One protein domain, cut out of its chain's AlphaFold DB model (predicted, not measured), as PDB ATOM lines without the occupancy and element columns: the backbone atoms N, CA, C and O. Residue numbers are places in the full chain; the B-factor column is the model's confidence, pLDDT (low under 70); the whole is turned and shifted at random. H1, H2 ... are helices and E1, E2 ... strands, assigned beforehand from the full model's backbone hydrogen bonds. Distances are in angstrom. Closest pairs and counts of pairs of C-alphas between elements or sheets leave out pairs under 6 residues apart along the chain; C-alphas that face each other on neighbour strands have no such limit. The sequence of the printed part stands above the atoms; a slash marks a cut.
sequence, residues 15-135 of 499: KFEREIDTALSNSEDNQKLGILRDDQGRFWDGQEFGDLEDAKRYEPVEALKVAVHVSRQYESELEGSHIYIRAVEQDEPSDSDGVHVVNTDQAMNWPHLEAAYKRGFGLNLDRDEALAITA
ATOM      1  N   LYS A  15     119.867 129.767 173.862       40.75
ATOM      2  CA  LYS A  15     120.689 128.888 174.704       40.75
ATOM      3  C   LYS A  15     121.872 128.271 173.937       40.75
ATOM      4  O   LYS A  15     122.962 128.179 174.494       40.75
ATOM      5  N   PHE A  16     121.671 127.904 172.669       41.69
ATOM      6  CA  PHE A  16     122.669 127.233 171.822       41.69
ATOM      7  C   PHE A  16     123.837 128.141 171.397       41.69
ATOM      8  O   PHE A  16     124.838 127.653 170.867       41.69
ATOM      9  N   GLU A  17     123.710 129.454 171.614       43.59
ATOM     10  CA  GLU A  17     124.775 130.436 171.396       43.59
ATOM     11  C   GLU A  17     125.615 130.633 172.665       43.59
ATOM     12  O   GLU A  17     126.842 130.653 172.619       43.59
ATOM     13  N   ARG A  18     124.969 130.664 173.835       42.50
ATOM     14  CA  ARG A  18     125.642 130.972 175.107       42.50
ATOM     15  C   ARG A  18     126.542 129.850 175.646       42.50
ATOM     16  O   ARG A  18     127.450 130.119 176.432       42.50
ATOM     17  N   GLU A  19     126.312 128.607 175.227       45.09
ATOM     18  CA  GLU A  19     127.178 127.464 175.569       45.09
ATOM     19  C   GLU A  19     128.487 127.457 174.737       45.09
ATOM     20  O   GLU A  19     129.471 126.859 175.163       45.09
ATOM     21  N   ILE A  20     128.552 128.200 173.618       49.72
ATOM     22  CA  ILE A  20     129.749 128.313 172.757       49.72
ATOM     23  C   ILE A  20     130.814 129.207 173.394       49.72
ATOM     24  O   ILE A  20     131.966 128.800 173.531       49.72
ATOM     25  N   ASP A  21     130.428 130.427 173.787       42.91
ATOM     26  CA  ASP A  21     131.337 131.441 174.342       42.91
ATOM     27  C   ASP A  21     132.090 130.925 175.574       42.91
ATOM     28  O   ASP A  21     133.236 131.296 175.820       42.91
ATOM     29  N   THR A  22     131.472 130.010 176.325       43.41
ATOM     30  CA  THR A  22     132.086 129.390 177.507       43.41
ATOM     31  C   THR A  22     133.185 128.381 177.133       43.41
ATOM     32  O   THR A  22     134.152 128.233 177.878       43.41
ATOM     33  N   ALA A  23     133.084 127.716 175.975       45.91
ATOM     34  CA  ALA A  23     134.055 126.722 175.501       45.91
ATOM     35  C   ALA A  23     135.238 127.329 174.717       45.91
ATOM     36  O   ALA A  23     136.253 126.663 174.522       45.91
ATOM     37  N   LEU A  24     135.131 128.587 174.273       45.03
ATOM     38  CA  LEU A  24     136.169 129.275 173.489       45.03
ATOM     39  C   LEU A  24     137.309 129.878 174.334       45.03
ATOM     40  O   LEU A  24     138.315 130.302 173.776       45.03
ATOM     41  N   SER A  25     137.179 129.927 175.664       41.78
ATOM     42  CA  SER A  25     138.094 130.692 176.531       41.78
ATOM     43  C   SER A  25     139.327 129.929 177.052       41.78
ATOM     44  O   SER A  25     140.127 130.541 177.755       41.78
ATOM     45  N   ASN A  26     139.476 128.622 176.781       40.72
ATOM     46  CA  ASN A  26     140.401 127.752 177.538       40.72
ATOM     47  C   ASN A  26     141.377 126.879 176.711       40.72
ATOM     48  O   ASN A  26     142.091 126.082 177.316       40.72
ATOM     49  N   SER A  27     141.443 126.984 175.376       46.78
ATOM     50  CA  SER A  27     142.253 126.064 174.546       46.78
ATOM     51  C   SER A  27     143.209 126.764 173.565       46.78
ATOM     52  O   SER A  27     143.025 126.675 172.353       46.78
ATOM     53  N   GLU A  28     144.257 127.424 174.070       46.19
ATOM     54  CA  GLU A  28     145.371 127.905 173.220       46.19
ATOM     55  C   GLU A  28     146.350 126.779 172.800       46.19
ATOM     56  O   GLU A  28     147.140 126.986 171.887       46.19
ATOM     57  N   ASP A  29     146.251 125.576 173.394       50.62
ATOM     58  CA  ASP A  29     147.151 124.426 173.147       50.62
ATOM     59  C   ASP A  29     146.440 123.099 172.764       50.62
ATOM     60  O   ASP A  29     147.113 122.093 172.551       50.62
ATOM     61  N   ASN A  30     145.100 123.041 172.670       57.81
ATOM     62  CA  ASN A  30     144.377 121.780 172.397       57.81
ATOM     63  C   ASN A  30     143.843 121.720 170.953       57.81
ATOM     64  O   ASN A  30     142.846 122.371 170.619       57.81
ATOM     65  N   GLN A  31     144.507 120.946 170.089       68.31
ATOM     66  CA  GLN A  31     144.151 120.807 168.674       68.31
ATOM     67  C   GLN A  31     142.880 119.959 168.513       68.31
ATOM     68  O   GLN A  31     142.852 118.766 168.814       68.31
ATOM     69  N   LYS A  32     141.805 120.585 168.020       79.00
ATOM     70  CA  LYS A  32     140.508 119.926 167.810       79.00
ATOM     71  C   LYS A  32     140.503 119.149 166.495       79.00
ATOM     72  O   LYS A  32     140.780 119.714 165.439       79.00
ATOM     73  N   LEU A  33     140.146 117.868 166.563       83.75
ATOM     74  CA  LEU A  33     140.087 116.949 165.427       83.75
ATOM     75  C   LEU A  33     138.641 116.682 165.008       83.75
ATOM     76  O   LEU A  33     137.716 116.711 165.823       83.75
ATOM     77  N   GLY A  34     138.441 116.457 163.713       85.12
ATOM     78  CA  GLY A  34     137.150 116.148 163.118       85.12
ATOM     79  C   GLY A  34     136.845 114.654 163.156       85.12
ATOM     80  O   GLY A  34     137.652 113.847 162.698       85.12
ATOM     81  N   ILE A  35     135.661 114.294 163.645       87.06
ATOM     82  CA  ILE A  35     135.053 112.967 163.470       87.06
ATOM     83  C   ILE A  35     133.804 113.121 162.595       87.06
ATOM     84  O   ILE A  35     133.087 114.121 162.696       87.06
ATOM     85  N   LEU A  36     133.541 112.134 161.737       88.06
ATOM     86  CA  LEU A  36     132.364 112.096 160.867       88.06
ATOM     87  C   LEU A  36     131.288 111.170 161.431       88.06
ATOM     88  O   LEU A  36     131.600 110.089 161.935       88.06
ATOM     89  N   ARG A  37     130.026 111.587 161.310       85.88
ATOM     90  CA  ARG A  37     128.850 110.868 161.814       85.88
ATOM     91  C   ARG A  37     127.703 110.927 160.804       85.88
ATOM     92  O   ARG A  37     127.531 111.967 160.170       85.88
ATOM     93  N   ASP A  38     126.920 109.863 160.661       85.56
ATOM     94  CA  ASP A  38     125.674 109.888 159.875       85.56
ATOM     95  C   ASP A  38     124.470 110.398 160.702       85.56
ATOM     96  O   ASP A  38     124.615 110.824 161.853       85.56
ATOM     97  N   ASP A  39     123.271 110.406 160.111       80.94
ATOM     98  CA  ASP A  39     122.027 110.788 160.795       80.94
ATOM     99  C   ASP A  39     121.550 109.731 161.808       80.94
ATOM    100  O   ASP A  39     120.982 110.081 162.845       80.94
ATOM    101  N   GLN A  40     121.824 108.452 161.529       80.00
ATOM    102  CA  GLN A  40     121.512 107.314 162.401       80.00
ATOM    103  C   GLN A  40     122.382 107.307 163.664       80.00
ATOM    104  O   GLN A  40     122.054 106.664 164.664       80.00
ATOM    105  N   GLY A  41     123.467 108.076 163.637       80.69
ATOM    106  CA  GLY A  41     124.340 108.358 164.754       80.69
ATOM    107  C   GLY A  41     125.606 107.508 164.804       80.69
ATOM    108  O   GLY A  41     126.314 107.621 165.808       80.69
ATOM    109  N   ARG A  42     125.877 106.717 163.758       83.44
ATOM    110  CA  ARG A  42     127.081 105.897 163.551       83.44
ATOM    111  C   ARG A  42     128.252 106.763 163.104       83.44
ATOM    112  O   ARG A  42     128.054 107.835 162.531       83.44
ATOM    113  N   PHE A  43     129.471 106.288 163.326       86.38
ATOM    114  CA  PHE A  43     130.698 107.044 163.084       86.38
ATOM    115  C   PHE A  43     131.558 106.411 161.995       86.38
ATOM    116  O   PHE A  43     131.567 105.197 161.827       86.38
ATOM    117  N   TRP A  44     132.267 107.245 161.237       86.31
ATOM    118  CA  TRP A  44     133.116 106.792 160.137       86.31
ATOM    119  C   TRP A  44     134.481 106.311 160.645       86.31
ATOM    120  O   TRP A  44     135.232 107.097 161.230       86.31
ATOM    121  N   ASP A  45     134.835 105.056 160.376       83.56
ATOM    122  CA  ASP A  45     136.145 104.468 160.723       83.56
ATOM    123  C   ASP A  45     137.215 104.645 159.616       83.56
ATOM    124  O   ASP A  45     138.411 104.411 159.814       83.56
ATOM    125  N   GLY A  46     136.804 105.129 158.440       83.12
ATOM    126  CA  GLY A  46     137.639 105.219 157.240       83.12
ATOM    127  C   GLY A  46     137.203 104.303 156.095       83.12
ATOM    128  O   GLY A  46     137.674 104.512 154.977       83.12
ATOM    129  N   GLN A  47     136.331 103.333 156.363       81.19
ATOM    130  CA  GLN A  47     135.856 102.304 155.439       81.19
ATOM    131  C   GLN A  47     134.329 102.120 155.513       81.19
ATOM    132  O   GLN A  47     133.690 101.978 154.468       81.19
ATOM    133  N   GLU A  48     133.745 102.141 156.714       83.38
ATOM    134  CA  GLU A  48     132.300 102.033 156.940       83.38
ATOM    135  C   GLU A  48     131.803 102.894 158.123       83.38
ATOM    136  O   GLU A  48     132.562 103.615 158.777       83.38
ATOM    137  N   PHE A  49     130.481 102.893 158.336       83.44
ATOM    138  CA  PHE A  49     129.817 103.582 159.447       83.44
ATOM    139  C   PHE A  49     129.502 102.589 160.571       83.44
ATOM    140  O   PHE A  49     128.565 101.792 160.447       83.44
ATOM    141  N   GLY A  50     130.252 102.679 161.668       81.38
ATOM    142  CA  GLY A  50     130.197 101.774 162.816       81.38
ATOM    143  C   GLY A  50     130.093 102.493 164.164       81.38
ATOM    144  O   GLY A  50     129.487 103.565 164.280       81.38
ATOM    145  N   ASP A  51     130.661 101.869 165.194       79.50
ATOM    146  CA  ASP A  51     130.657 102.369 166.568       79.50
ATOM    147  C   ASP A  51     131.694 103.485 166.799       79.50
ATOM    148  O   ASP A  51     132.646 103.689 166.047       79.50
ATOM    149  N   LEU A  52     131.503 104.241 167.882       75.81
ATOM    150  CA  LEU A  52     132.319 105.411 168.228       75.81
ATOM    151  C   LEU A  52     133.753 105.068 168.672       75.81
ATOM    152  O   LEU A  52     134.626 105.937 168.674       75.81
ATOM    153  N   GLU A  53     134.004 103.813 169.048       73.00
ATOM    154  CA  GLU A  53     135.340 103.332 169.422       73.00
ATOM    155  C   GLU A  53     136.265 103.189 168.199       73.00
ATOM    156  O   GLU A  53     137.461 103.462 168.309       73.00
ATOM    157  N   ASP A  54     135.706 102.867 167.027       74.44
ATOM    158  CA  ASP A  54     136.429 102.749 165.751       74.44
ATOM    159  C   ASP A  54     136.492 104.080 164.969       74.44
ATOM    160  O   ASP A  54     137.156 104.186 163.937       74.44
ATOM    161  N   ALA A  55     135.831 105.129 165.473       81.25
ATOM    162  CA  ALA A  55     135.694 106.421 164.809       81.25
ATOM    163  C   ALA A  55     137.046 107.084 164.490       81.25
ATOM    164  O   ALA A  55     137.814 107.485 165.376       81.25
ATOM    165  N   LYS A  56     137.309 107.288 163.198       83.38
ATOM    166  CA  LYS A  56     138.564 107.865 162.724       83.38
ATOM    167  C   LYS A  56     138.568 109.381 162.877       83.38
ATOM    168  O   LYS A  56     137.636 110.085 162.486       83.38
ATOM    169  N   ARG A  57     139.664 109.877 163.451       85.06
ATOM    170  CA  ARG A  57     139.928 111.299 163.681       85.06
ATOM    171  C   ARG A  57     140.720 111.873 162.506       85.06
ATOM    172  O   ARG A  57     141.689 111.264 162.055       85.06
ATOM    173  N   TYR A  58     140.313 113.045 162.041       84.50
ATOM    174  CA  TYR A  58     140.888 113.749 160.897       84.50
ATOM    175  C   TYR A  58     141.267 115.182 161.281       84.50
ATOM    176  O   TYR A  58     140.630 115.788 162.141       84.50
ATOM    177  N   GLU A  59     142.255 115.762 160.601       85.81
ATOM    178  CA  GLU A  59     142.470 117.213 160.650       85.81
ATOM    179  C   GLU A  59     141.232 117.960 160.120       85.81
ATOM    180  O   GLU A  59     140.537 117.419 159.257       85.81
ATOM    181  N   PRO A  60     140.940 119.202 160.553       83.38
ATOM    182  CA  PRO A  60     139.695 119.897 160.204       83.38
ATOM    183  C   PRO A  60     139.396 119.947 158.691       83.38
ATOM    184  O   PRO A  60     138.264 119.697 158.265       83.38
ATOM    185  N   VAL A  61     140.415 120.227 157.873       84.62
ATOM    186  CA  VAL A  61     140.297 120.300 156.404       84.62
ATOM    187  C   VAL A  61     140.150 118.908 155.774       84.62
ATOM    188  O   VAL A  61     139.374 118.731 154.834       84.62
ATOM    189  N   GLU A  62     140.822 117.894 156.321       84.25
ATOM    190  CA  GLU A  62     140.685 116.506 155.866       84.25
ATOM    191  C   GLU A  62     139.318 115.920 156.242       84.25
ATOM    192  O   GLU A  62     138.712 115.211 155.442       84.25
ATOM    193  N   ALA A  63     138.763 116.300 157.397       87.25
ATOM    194  CA  ALA A  63     137.395 115.962 157.775       87.25
ATOM    195  C   ALA A  63     136.385 116.504 156.747       87.25
ATOM    196  O   ALA A  63     135.471 115.780 156.359       87.25
ATOM    197  N   LEU A  64     136.581 117.729 156.235       87.75
ATOM    198  CA  LEU A  64     135.738 118.285 155.168       87.75
ATOM    199  C   LEU A  64     135.846 117.468 153.874       87.75
ATOM    200  O   LEU A  64     134.825 117.121 153.276       87.75
ATOM    201  N   LYS A  65     137.077 117.136 153.457       87.81
ATOM    202  CA  LYS A  65     137.351 116.324 152.258       87.81
ATOM    203  C   LYS A  65     136.663 114.969 152.341       87.81
ATOM    204  O   LYS A  65     135.935 114.598 151.421       87.81
ATOM    205  N   VAL A  66     136.843 114.259 153.453       86.88
ATOM    206  CA  VAL A  66     136.270 112.924 153.647       86.88
ATOM    207  C   VAL A  66     134.747 112.995 153.804       86.88
ATOM    208  O   VAL A  66     134.063 112.207 153.162       86.88
ATOM    209  N   ALA A  67     134.185 113.974 154.524       87.56
ATOM    210  CA  ALA A  67     132.729 114.156 154.615       87.56
ATOM    211  C   ALA A  67     132.077 114.315 153.233       87.56
ATOM    212  O   ALA A  67     131.102 113.639 152.907       87.56
ATOM    213  N   VAL A  68     132.638 115.190 152.394       88.25
ATOM    214  CA  VAL A  68     132.113 115.444 151.048       88.25
ATOM    215  C   VAL A  68     132.345 114.248 150.117       88.25
ATOM    216  O   VAL A  68     131.490 113.959 149.280       88.25
ATOM    217  N   HIS A  69     133.461 113.532 150.263       87.38
ATOM    218  CA  HIS A  69     133.748 112.323 149.491       87.38
ATOM    219  C   HIS A  69     132.774 111.185 149.826       87.38
ATOM    220  O   HIS A  69     132.089 110.683 148.936       87.38
ATOM    221  N   VAL A  70     132.643 110.836 151.110       85.81
ATOM    222  CA  VAL A  70     131.764 109.759 151.592       85.81
ATOM    223  C   VAL A  70     130.301 110.079 151.267       85.81
ATOM    224  O   VAL A  70     129.592 109.224 150.745       85.81
ATOM    225  N   SER A  71     129.862 111.333 151.426       84.56
ATOM    226  CA  SER A  71     128.491 111.747 151.081       84.56
ATOM    227  C   SER A  71     128.163 111.626 149.588       84.56
ATOM    228  O   SER A  71     126.984 111.589 149.246       84.56
ATOM    229  N   ARG A  72     129.170 111.580 148.703       84.75
ATOM    230  CA  ARG A  72     128.998 111.345 147.257       84.75
ATOM    231  C   ARG A  72     129.122 109.868 146.900       84.75
ATOM    232  O   ARG A  72     128.342 109.374 146.096       84.75
ATOM    233  N   GLN A  73     130.097 109.167 147.481       82.94
ATOM    234  CA  GLN A  73     130.317 107.741 147.233       82.94
ATOM    235  C   GLN A  73     129.128 106.898 147.713       82.94
ATOM    236  O   GLN A  73     128.694 105.994 147.004       82.94
ATOM    237  N   TYR A  74     128.576 107.239 148.879       79.00
ATOM    238  CA  TYR A  74     127.485 106.522 149.533       79.00
ATOM    239  C   TYR A  74     126.132 107.253 149.392       79.00
ATOM    240  O   TYR A  74     125.210 106.970 150.148       79.00
ATOM    241  N   GLU A  75     125.970 108.167 148.419       75.81
ATOM    242  CA  GLU A  75     124.725 108.948 148.203       75.81
ATOM    243  C   GLU A  75     123.477 108.041 148.086       75.81
ATOM    244  O   GLU A  75     122.410 108.377 148.598       75.81
ATOM    245  N   SER A  76     123.635 106.855 147.484       70.81
ATOM    246  CA  SER A  76     122.589 105.828 147.345       70.81
ATOM    247  C   SER A  76     122.281 105.053 148.633       70.81
ATOM    248  O   SER A  76     121.161 104.582 148.795       70.81
ATOM    249  N   GLU A  77     123.264 104.873 149.518       72.75
ATOM    250  CA  GLU A  77     123.130 104.101 150.769       72.75
ATOM    251  C   GLU A  77     122.707 104.985 151.946       72.75
ATOM    252  O   GLU A  77     122.106 104.507 152.904       72.75
ATOM    253  N   LEU A  78     122.989 106.285 151.851       68.75
ATOM    254  CA  LEU A  78     122.549 107.299 152.798       68.75
ATOM    255  C   LEU A  78     121.090 107.734 152.555       68.75
ATOM    256  O   LEU A  78     120.547 108.439 153.388       68.75
ATOM    257  N   GLU A  79     120.442 107.371 151.439       66.00
ATOM    258  CA  GLU A  79     119.062 107.788 151.087       66.00
ATOM    259  C   GLU A  79     118.801 109.317 151.176       66.00
ATOM    260  O   GLU A  79     117.682 109.773 151.416       66.00
ATOM    261  N   GLY A  80     119.837 110.139 150.956       63.34
ATOM    262  CA  GLY A  80     119.776 111.598 151.131       63.34
ATOM    263  C   GLY A  80     120.088 112.096 152.550       63.34
ATOM    264  O   GLY A  80     119.967 113.293 152.814       63.34
ATOM    265  N   SER A  81     120.519 111.218 153.455       71.56
ATOM    266  CA  SER A  81     121.060 111.584 154.761       71.56
ATOM    267  C   SER A  81     122.382 112.338 154.657       71.56
ATOM    268  O   SER A  81     123.216 112.118 153.778       71.56
ATOM    269  N   HIS A  82     122.580 113.237 155.615       81.81
ATOM    270  CA  HIS A  82     123.724 114.136 155.672       81.81
ATOM    271  C   HIS A  82     124.821 113.554 156.559       81.81
ATOM    272  O   HIS A  82     124.532 112.972 157.603       81.81
ATOM    273  N   ILE A  83     126.079 113.804 156.196       85.44
ATOM    274  CA  ILE A  83     127.214 113.516 157.076       85.44
ATOM    275  C   ILE A  83     127.502 114.767 157.900       85.44
ATOM    276  O   ILE A  83     127.603 115.872 157.361       85.44
ATOM    277  N   TYR A  84     127.630 114.587 159.208       87.31
ATOM    278  CA  TYR A  84     127.942 115.624 160.181       87.31
ATOM    279  C   TYR A  84     129.418 115.557 160.561       87.31
ATOM    280  O   TYR A  84     129.945 114.484 160.856       87.31
ATOM    281  N   ILE A  85     130.066 116.717 160.608       88.38
ATOM    282  CA  ILE A  85     131.424 116.885 161.120       88.38
ATOM    283  C   ILE A  85     131.323 117.350 162.576       88.38
ATOM    284  O   ILE A  85     130.658 118.348 162.873       88.38
ATOM    285  N   ARG A  86     131.979 116.629 163.485       84.62
ATOM    286  CA  ARG A  86     132.048 116.931 164.920       84.62
ATOM    287  C   ARG A  86     133.480 117.284 165.306       84.62
ATOM    288  O   ARG A  86     134.392 116.547 164.947       84.62
ATOM    289  N   ALA A  87     133.670 118.373 166.043       82.69
ATOM    290  CA  ALA A  87     134.951 118.711 166.649       82.69
ATOM    291  C   ALA A  87     135.056 118.033 168.021       82.69
ATOM    292  O   ALA A  87     134.197 118.240 168.883       82.69
ATOM    293  N   VAL A  88     136.113 117.246 168.210       79.44
ATOM    294  CA  VAL A  88     136.503 116.643 169.493       79.44
ATOM    295  C   VAL A  88     137.917 117.084 169.855       79.44
ATOM    296  O   VAL A  88     138.741 117.335 168.975       79.44
ATOM    297  N   GLU A  89     138.210 117.202 171.145       76.19
ATOM    298  CA  GLU A  89     139.565 117.510 171.610       76.19
ATOM    299  C   GLU A  89     140.465 116.267 171.518       76.19
ATOM    300  O   GLU A  89     139.982 115.135 171.609       76.19
ATOM    301  N   GLN A  90     141.774 116.455 171.316       65.94
ATOM    302  CA  GLN A  90     142.692 115.337 171.063       65.94
ATOM    303  C   GLN A  90     142.739 114.340 172.234       65.94
ATOM    304  O   GLN A  90     142.749 113.128 172.006       65.94
ATOM    305  N   ASP A  91     142.698 114.845 173.467       60.72
ATOM    306  CA  ASP A  91     142.742 114.055 174.703       60.72
ATOM    307  C   ASP A  91     141.360 113.660 175.263       60.72
ATOM    308  O   ASP A  91     141.287 112.923 176.250       60.72
ATOM    309  N   GLU A  92     140.252 114.109 174.658       63.75
ATOM    310  CA  GLU A  92     138.914 113.702 175.105       63.75
ATOM    311  C   GLU A  92     138.495 112.325 174.550       63.75
ATOM    312  O   GLU A  92     138.874 111.939 173.431       63.75
ATOM    313  N   PRO A  93     137.681 111.560 175.308       59.06
ATOM    314  CA  PRO A  93     137.044 110.357 174.786       59.06
ATOM    315  C   PRO A  93     136.109 110.737 173.636       59.06
ATOM    316  O   PRO A  93     135.388 111.725 173.721       59.06
ATOM    317  N   SER A  94     136.070 109.926 172.577       56.38
ATOM    318  CA  SER A  94     135.222 110.203 171.405       56.38
ATOM    319  C   SER A  94     133.719 110.288 171.755       56.38
ATOM    320  O   SER A  94     132.969 110.950 171.043       56.38
ATOM    321  N   ASP A  95     133.317 109.670 172.876       54.22
ATOM    322  CA  ASP A  95     131.982 109.702 173.507       54.22
ATOM    323  C   ASP A  95     131.591 111.063 174.118       54.22
ATOM    324  O   ASP A  95     130.440 111.248 174.509       54.22
ATOM    325  N   SER A  96     132.508 112.038 174.191       57.22
ATOM    326  CA  SER A  96     132.176 113.374 174.693       57.22
ATOM    327  C   SER A  96     131.080 114.041 173.852       57.22
ATOM    328  O   SER A  96     130.890 113.742 172.667       57.22
ATOM    329  N   ASP A  97     130.342 114.982 174.449       53.44
ATOM    330  CA  ASP A  97     129.297 115.757 173.766       53.44
ATOM    331  C   ASP A  97     129.888 116.841 172.829       53.44
ATOM    332  O   ASP A  97     129.486 118.004 172.825       53.44
ATOM    333  N   GLY A  98     130.872 116.436 172.017       59.12
ATOM    334  CA  GLY A  98     131.650 117.269 171.107       59.12
ATOM    335  C   GLY A  98     130.808 118.150 170.185       59.12
ATOM    336  O   GLY A  98     129.666 117.840 169.812       59.12
ATOM    337  N   VAL A  99     131.396 119.273 169.789       65.50
ATOM    338  CA  VAL A  99     130.680 120.349 169.104       65.50
ATOM    339  C   VAL A  99     130.331 119.911 167.684       65.50
ATOM    340  O   VAL A  99     131.214 119.651 166.867       65.50
ATOM    341  N   HIS A 100     129.035 119.854 167.370       73.69
ATOM    342  CA  HIS A 100     128.572 119.759 165.987       73.69
ATOM    343  C   HIS A 100     129.040 120.998 165.219       73.69
ATOM    344  O   HIS A 100     128.706 122.123 165.594       73.69
ATOM    345  N   VAL A 101     129.829 120.780 164.166       77.06
ATOM    346  CA  VAL A 101     130.441 121.849 163.373       77.06
ATOM    347  C   VAL A 101     129.531 122.185 162.200       77.06
ATOM    348  O   VAL A 101     128.944 123.261 162.168       77.06
ATOM    349  N   VAL A 102     129.386 121.256 161.255       82.56
ATOM    350  CA  VAL A 102     128.659 121.459 159.992       82.56
ATOM    351  C   VAL A 102     128.138 120.118 159.465       82.56
ATOM    352  O   VAL A 102     128.699 119.074 159.806       82.56
ATOM    353  N   ASN A 103     127.100 120.120 158.627       85.62
ATOM    354  CA  ASN A 103     126.727 118.957 157.809       85.62
ATOM    355  C   ASN A 103     127.093 119.158 156.324       85.62
ATOM    356  O   ASN A 103     127.432 120.262 155.898       85.62
ATOM    357  N   THR A 104     127.007 118.102 155.515       80.44
ATOM    358  CA  THR A 104     127.392 118.157 154.091       80.44
ATOM    359  C   THR A 104     126.546 119.089 153.215       80.44
ATOM    360  O   THR A 104     127.048 119.533 152.186       80.44
ATOM    361  N   ASP A 105     125.326 119.448 153.626       79.50
ATOM    362  CA  ASP A 105     124.505 120.477 152.963       79.50
ATOM    363  C   ASP A 105     124.969 121.902 153.326       79.50
ATOM    364  O   ASP A 105     125.345 122.682 152.449       79.50
ATOM    365  N   GLN A 106     125.080 122.219 154.622       78.56
ATOM    366  CA  GLN A 106     125.600 123.506 155.104       78.56
ATOM    367  C   GLN A 106     127.030 123.774 154.619       78.56
ATOM    368  O   GLN A 106     127.393 124.928 154.393       78.56
ATOM    369  N   ALA A 107     127.829 122.726 154.403       81.00
ATOM    370  CA  ALA A 107     129.165 122.833 153.833       81.00
ATOM    371  C   ALA A 107     129.174 123.406 152.400       81.00
ATOM    372  O   ALA A 107     130.163 124.017 151.995       81.00
ATOM    373  N   MET A 108     128.079 123.283 151.638       81.25
ATOM    374  CA  MET A 108     127.953 123.907 150.312       81.25
ATOM    375  C   MET A 108     127.750 125.432 150.391       81.25
ATOM    376  O   MET A 108     127.895 126.133 149.390       81.25
ATOM    377  N   ASN A 109     127.428 125.967 151.572       84.69
ATOM    378  CA  ASN A 109     127.178 127.384 151.809       84.69
ATOM    379  C   ASN A 109     128.378 128.018 152.533       84.69
ATOM    380  O   ASN A 109     128.495 127.926 153.753       84.69
ATOM    381  N   TRP A 110     129.272 128.679 151.782       83.44
ATOM    382  CA  TRP A 110     130.533 129.220 152.319       83.44
ATOM    383  C   TRP A 110     130.380 130.034 153.626       83.44
ATOM    384  O   TRP A 110     131.063 129.691 154.588       83.44
ATOM    385  N   PRO A 111     129.480 131.037 153.736       85.06
ATOM    386  CA  PRO A 111     129.248 131.751 154.997       85.06
ATOM    387  C   PRO A 111     128.916 130.858 156.203       85.06
ATOM    388  O   PRO A 111     129.324 131.168 157.321       85.06
ATOM    389  N   HIS A 112     128.188 129.757 155.992       82.25
ATOM    390  CA  HIS A 112     127.861 128.809 157.059       82.25
ATOM    391  C   HIS A 112     129.055 127.913 157.388       82.25
ATOM    392  O   HIS A 112     129.359 127.735 158.564       82.25
ATOM    393  N   LEU A 113     129.765 127.409 156.373       85.69
ATOM    394  CA  LEU A 113     130.979 126.607 156.535       85.69
ATOM    395  C   LEU A 113     132.080 127.376 157.290       85.69
ATOM    396  O   LEU A 113     132.655 126.849 158.240       85.69
ATOM    397  N   GLU A 114     132.343 128.626 156.903       84.81
ATOM    398  CA  GLU A 114     133.343 129.501 157.525       84.81
ATOM    399  C   GLU A 114     133.008 129.766 159.001       84.81
ATOM    400  O   GLU A 114     133.846 129.555 159.883       84.81
ATOM    401  N   ALA A 115     131.763 130.164 159.290       81.19
ATOM    402  CA  ALA A 115     131.301 130.407 160.655       81.19
ATOM    403  C   ALA A 115     131.328 129.130 161.514       81.19
ATOM    404  O   ALA A 115     131.758 129.171 162.669       81.19
ATOM    405  N   ALA A 116     130.916 127.995 160.943       82.62
ATOM    406  CA  ALA A 116     130.941 126.688 161.585       82.62
ATOM    407  C   ALA A 116     132.360 126.270 161.978       82.62
ATOM    408  O   ALA A 116     132.607 125.966 163.144       82.62
ATOM    409  N   TYR A 117     133.311 126.299 161.044       85.06
ATOM    410  CA  TYR A 117     134.689 125.878 161.308       85.06
ATOM    411  C   TYR A 117     135.426 126.804 162.272       85.06
ATOM    412  O   TYR A 117     136.113 126.327 163.179       85.06
ATOM    413  N   LYS A 118     135.202 128.114 162.156       83.06
ATOM    414  CA  LYS A 118     135.724 129.098 163.106       83.06
ATOM    415  C   LYS A 118     135.199 128.871 164.525       83.06
ATOM    416  O   LYS A 118     135.949 129.030 165.481       83.06
ATOM    417  N   ARG A 119     133.933 128.460 164.663       79.31
ATOM    418  CA  ARG A 119     133.286 128.114 165.940       79.31
ATOM    419  C   ARG A 119     133.733 126.759 166.499       79.31
ATOM    420  O   ARG A 119     133.946 126.644 167.700       79.31
ATOM    421  N   GLY A 120     133.816 125.732 165.656       79.31
ATOM    422  CA  GLY A 120     134.081 124.350 166.069       79.31
ATOM    423  C   GLY A 120     135.562 124.054 166.296       79.31
ATOM    424  O   GLY A 120     135.923 123.446 167.300       79.31
ATOM    425  N   PHE A 121     136.418 124.520 165.383       79.31
ATOM    426  CA  PHE A 121     137.854 124.228 165.358       79.31
ATOM    427  C   PHE A 121     138.741 125.439 165.681       79.31
ATOM    428  O   PHE A 121     139.954 125.288 165.762       79.31
ATOM    429  N   GLY A 122     138.177 126.646 165.822       76.94
ATOM    430  CA  GLY A 122     138.962 127.880 165.994       76.94
ATOM    431  C   GLY A 122     139.724 128.322 164.736       76.94
ATOM    432  O   GLY A 122     140.503 129.273 164.784       76.94
ATOM    433  N   LEU A 123     139.505 127.648 163.602       79.25
ATOM    434  CA  LEU A 123     140.306 127.771 162.385       79.25
ATOM    435  C   LEU A 123     139.525 128.503 161.284       79.25
ATOM    436  O   LEU A 123     138.358 128.206 161.035       79.25
ATOM    437  N   ASN A 124     140.176 129.449 160.603       81.81
ATOM    438  CA  ASN A 124     139.634 130.066 159.390       81.81
ATOM    439  C   ASN A 124     140.091 129.213 158.196       81.81
ATOM    440  O   ASN A 124     141.298 129.072 157.996       81.81
ATOM    441  N   LEU A 125     139.160 128.624 157.439       80.94
ATOM    442  CA  LEU A 125     139.514 127.875 156.227       80.94
ATOM    443  C   LEU A 125     139.979 128.822 155.123       80.94
ATOM    444  O   LEU A 125     139.493 129.948 155.012       80.94
ATOM    445  N   ASP A 126     140.855 128.322 154.253       85.19
ATOM    446  CA  ASP A 126     141.041 128.944 152.951       85.19
ATOM    447  C   ASP A 126     139.772 128.762 152.105       85.19
ATOM    448  O   ASP A 126     139.213 127.665 152.003       85.19
ATOM    449  N   ARG A 127     139.295 129.862 151.520       82.31
ATOM    450  CA  ARG A 127     138.039 129.884 150.766       82.31
ATOM    451  C   ARG A 127     138.142 129.147 149.435       82.31
ATOM    452  O   ARG A 127     137.155 128.543 149.019       82.31
ATOM    453  N   ASP A 128     139.288 129.213 148.767       81.25
ATOM    454  CA  ASP A 128     139.486 128.578 147.466       81.25
ATOM    455  C   ASP A 128     139.621 127.059 147.648       81.25
ATOM    456  O   ASP A 128     138.922 126.297 146.978       81.25
ATOM    457  N   GLU A 129     140.397 126.616 148.650       81.94
ATOM    458  CA  GLU A 129     140.503 125.194 149.011       81.94
ATOM    459  C   GLU A 129     139.138 124.617 149.425       81.94
ATOM    460  O   GLU A 129     138.708 123.593 148.890       81.94
ATOM    461  N   ALA A 130     138.412 125.284 150.325       81.81
ATOM    462  CA  ALA A 130     137.109 124.809 150.784       81.81
ATOM    463  C   ALA A 130     136.069 124.719 149.657       81.81
ATOM    464  O   ALA A 130     135.339 123.730 149.578       81.81
ATOM    465  N   LEU A 131     136.013 125.718 148.768       82.69
ATOM    466  CA  LEU A 131     135.119 125.692 147.609       82.69
ATOM    467  C   LEU A 131     135.530 124.612 146.600       82.69
ATOM    468  O   LEU A 131     134.652 123.962 146.037       82.69
ATOM    469  N   ALA A 132     136.827 124.366 146.398       82.06
ATOM    470  CA  ALA A 132     137.302 123.273 145.551       82.06
ATOM    471  C   ALA A 132     136.906 121.891 146.104       82.06
ATOM    472  O   ALA A 132     136.556 120.998 145.330       82.06
ATOM    473  N   ILE A 133     136.906 121.722 147.432       81.44
ATOM    474  CA  ILE A 133     136.460 120.493 148.105       81.44
ATOM    475  C   ILE A 133     134.941 120.313 147.969       81.44
ATOM    476  O   ILE A 133     134.471 119.243 147.571       81.44
ATOM    477  N   THR A 134     134.155 121.343 148.296       81.00
ATOM    478  CA  THR A 134     132.688 121.231 148.354       81.00
ATOM    479  C   THR A 134     132.012 121.308 146.985       81.00
ATOM    480  O   THR A 134     130.914 120.765 146.826       81.00
ATOM    481  N   ALA A 135     132.674 121.859 145.960       77.88
ATOM    482  CA  ALA A 135     132.185 121.876 144.584       77.88
ATOM    483  C   ALA A 135     131.845 120.464 144.082       77.88
ATOM    484  O   ALA A 135     132.677 119.549 144.087       77.88
TER     485      ALA A 135
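This is residues 15 to 135 of the 499 residues of the protein "LPD7 domain-containing protein" of Aeromonas caviae (UniProt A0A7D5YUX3). A small antiparallel sheet of three strands, E1, E2 and E3, has H2 and H3 over one face, two layers. H4 packs on H2, off the sheet; H1 lies farthest out, close to H3. The printed part has 121 residues, in the order H1 E1 H2 E2 E3 H3 H4, of class mixed, helices and strands, with 59 residues, under half, in named elements. The sheet's order is E1 E2 E3; the whole is compact, radius of gyration of the C-alphas 13.8 A, spanning 41 by 33 by 26 A.

E1, residues 32 to 37, is antiparallel to E2, residues 84 to 89, with N 35 and O 86 2.9 A apart. E2 forms a hairpin with E3, residues 99 to 103; N 85 and O 102 are 2.8 A apart. H2, residues 60 to 73, is on the sheet over E1 and E2, height 9.0 A; its closest C-alphas to E1 are Ala 63 and Gly 34, 5.4 A. H3, residues 110 to 120, is on the same face, height 9.5 A, along E3 at 13 degrees on the local plane. H4, residues 127 to 134, touches H2 at a shallow tilt of 29 degrees, the same way, closest C-alphas Ile 133 and Lys 65, 6.0 A. H1, residues 15 to 23, is close to H3 but not clearly touching, closest C-alphas Ile 20 and Arg 119, 7.7 A. In H2, H3 and H4 every O i to N i+4 pair is within hydrogen-bond range; in H1 1 of 5, with 3 of 6 O i to N i+3 pairs.

H1 begins at C-alpha 15 (120.689, 128.888, 174.704). H2 measures 20.1 A, E2 16.4 A, E1 15.9 A and H3 15.0 A. H4 ends at C-alpha 134 (132.688, 121.231, 148.354).

The printed part has no cut. The link E1 to H2 is long, 22 residues. Residues 15 to 31, 78 to 80 and 90 to 99 have pLDDT under 70.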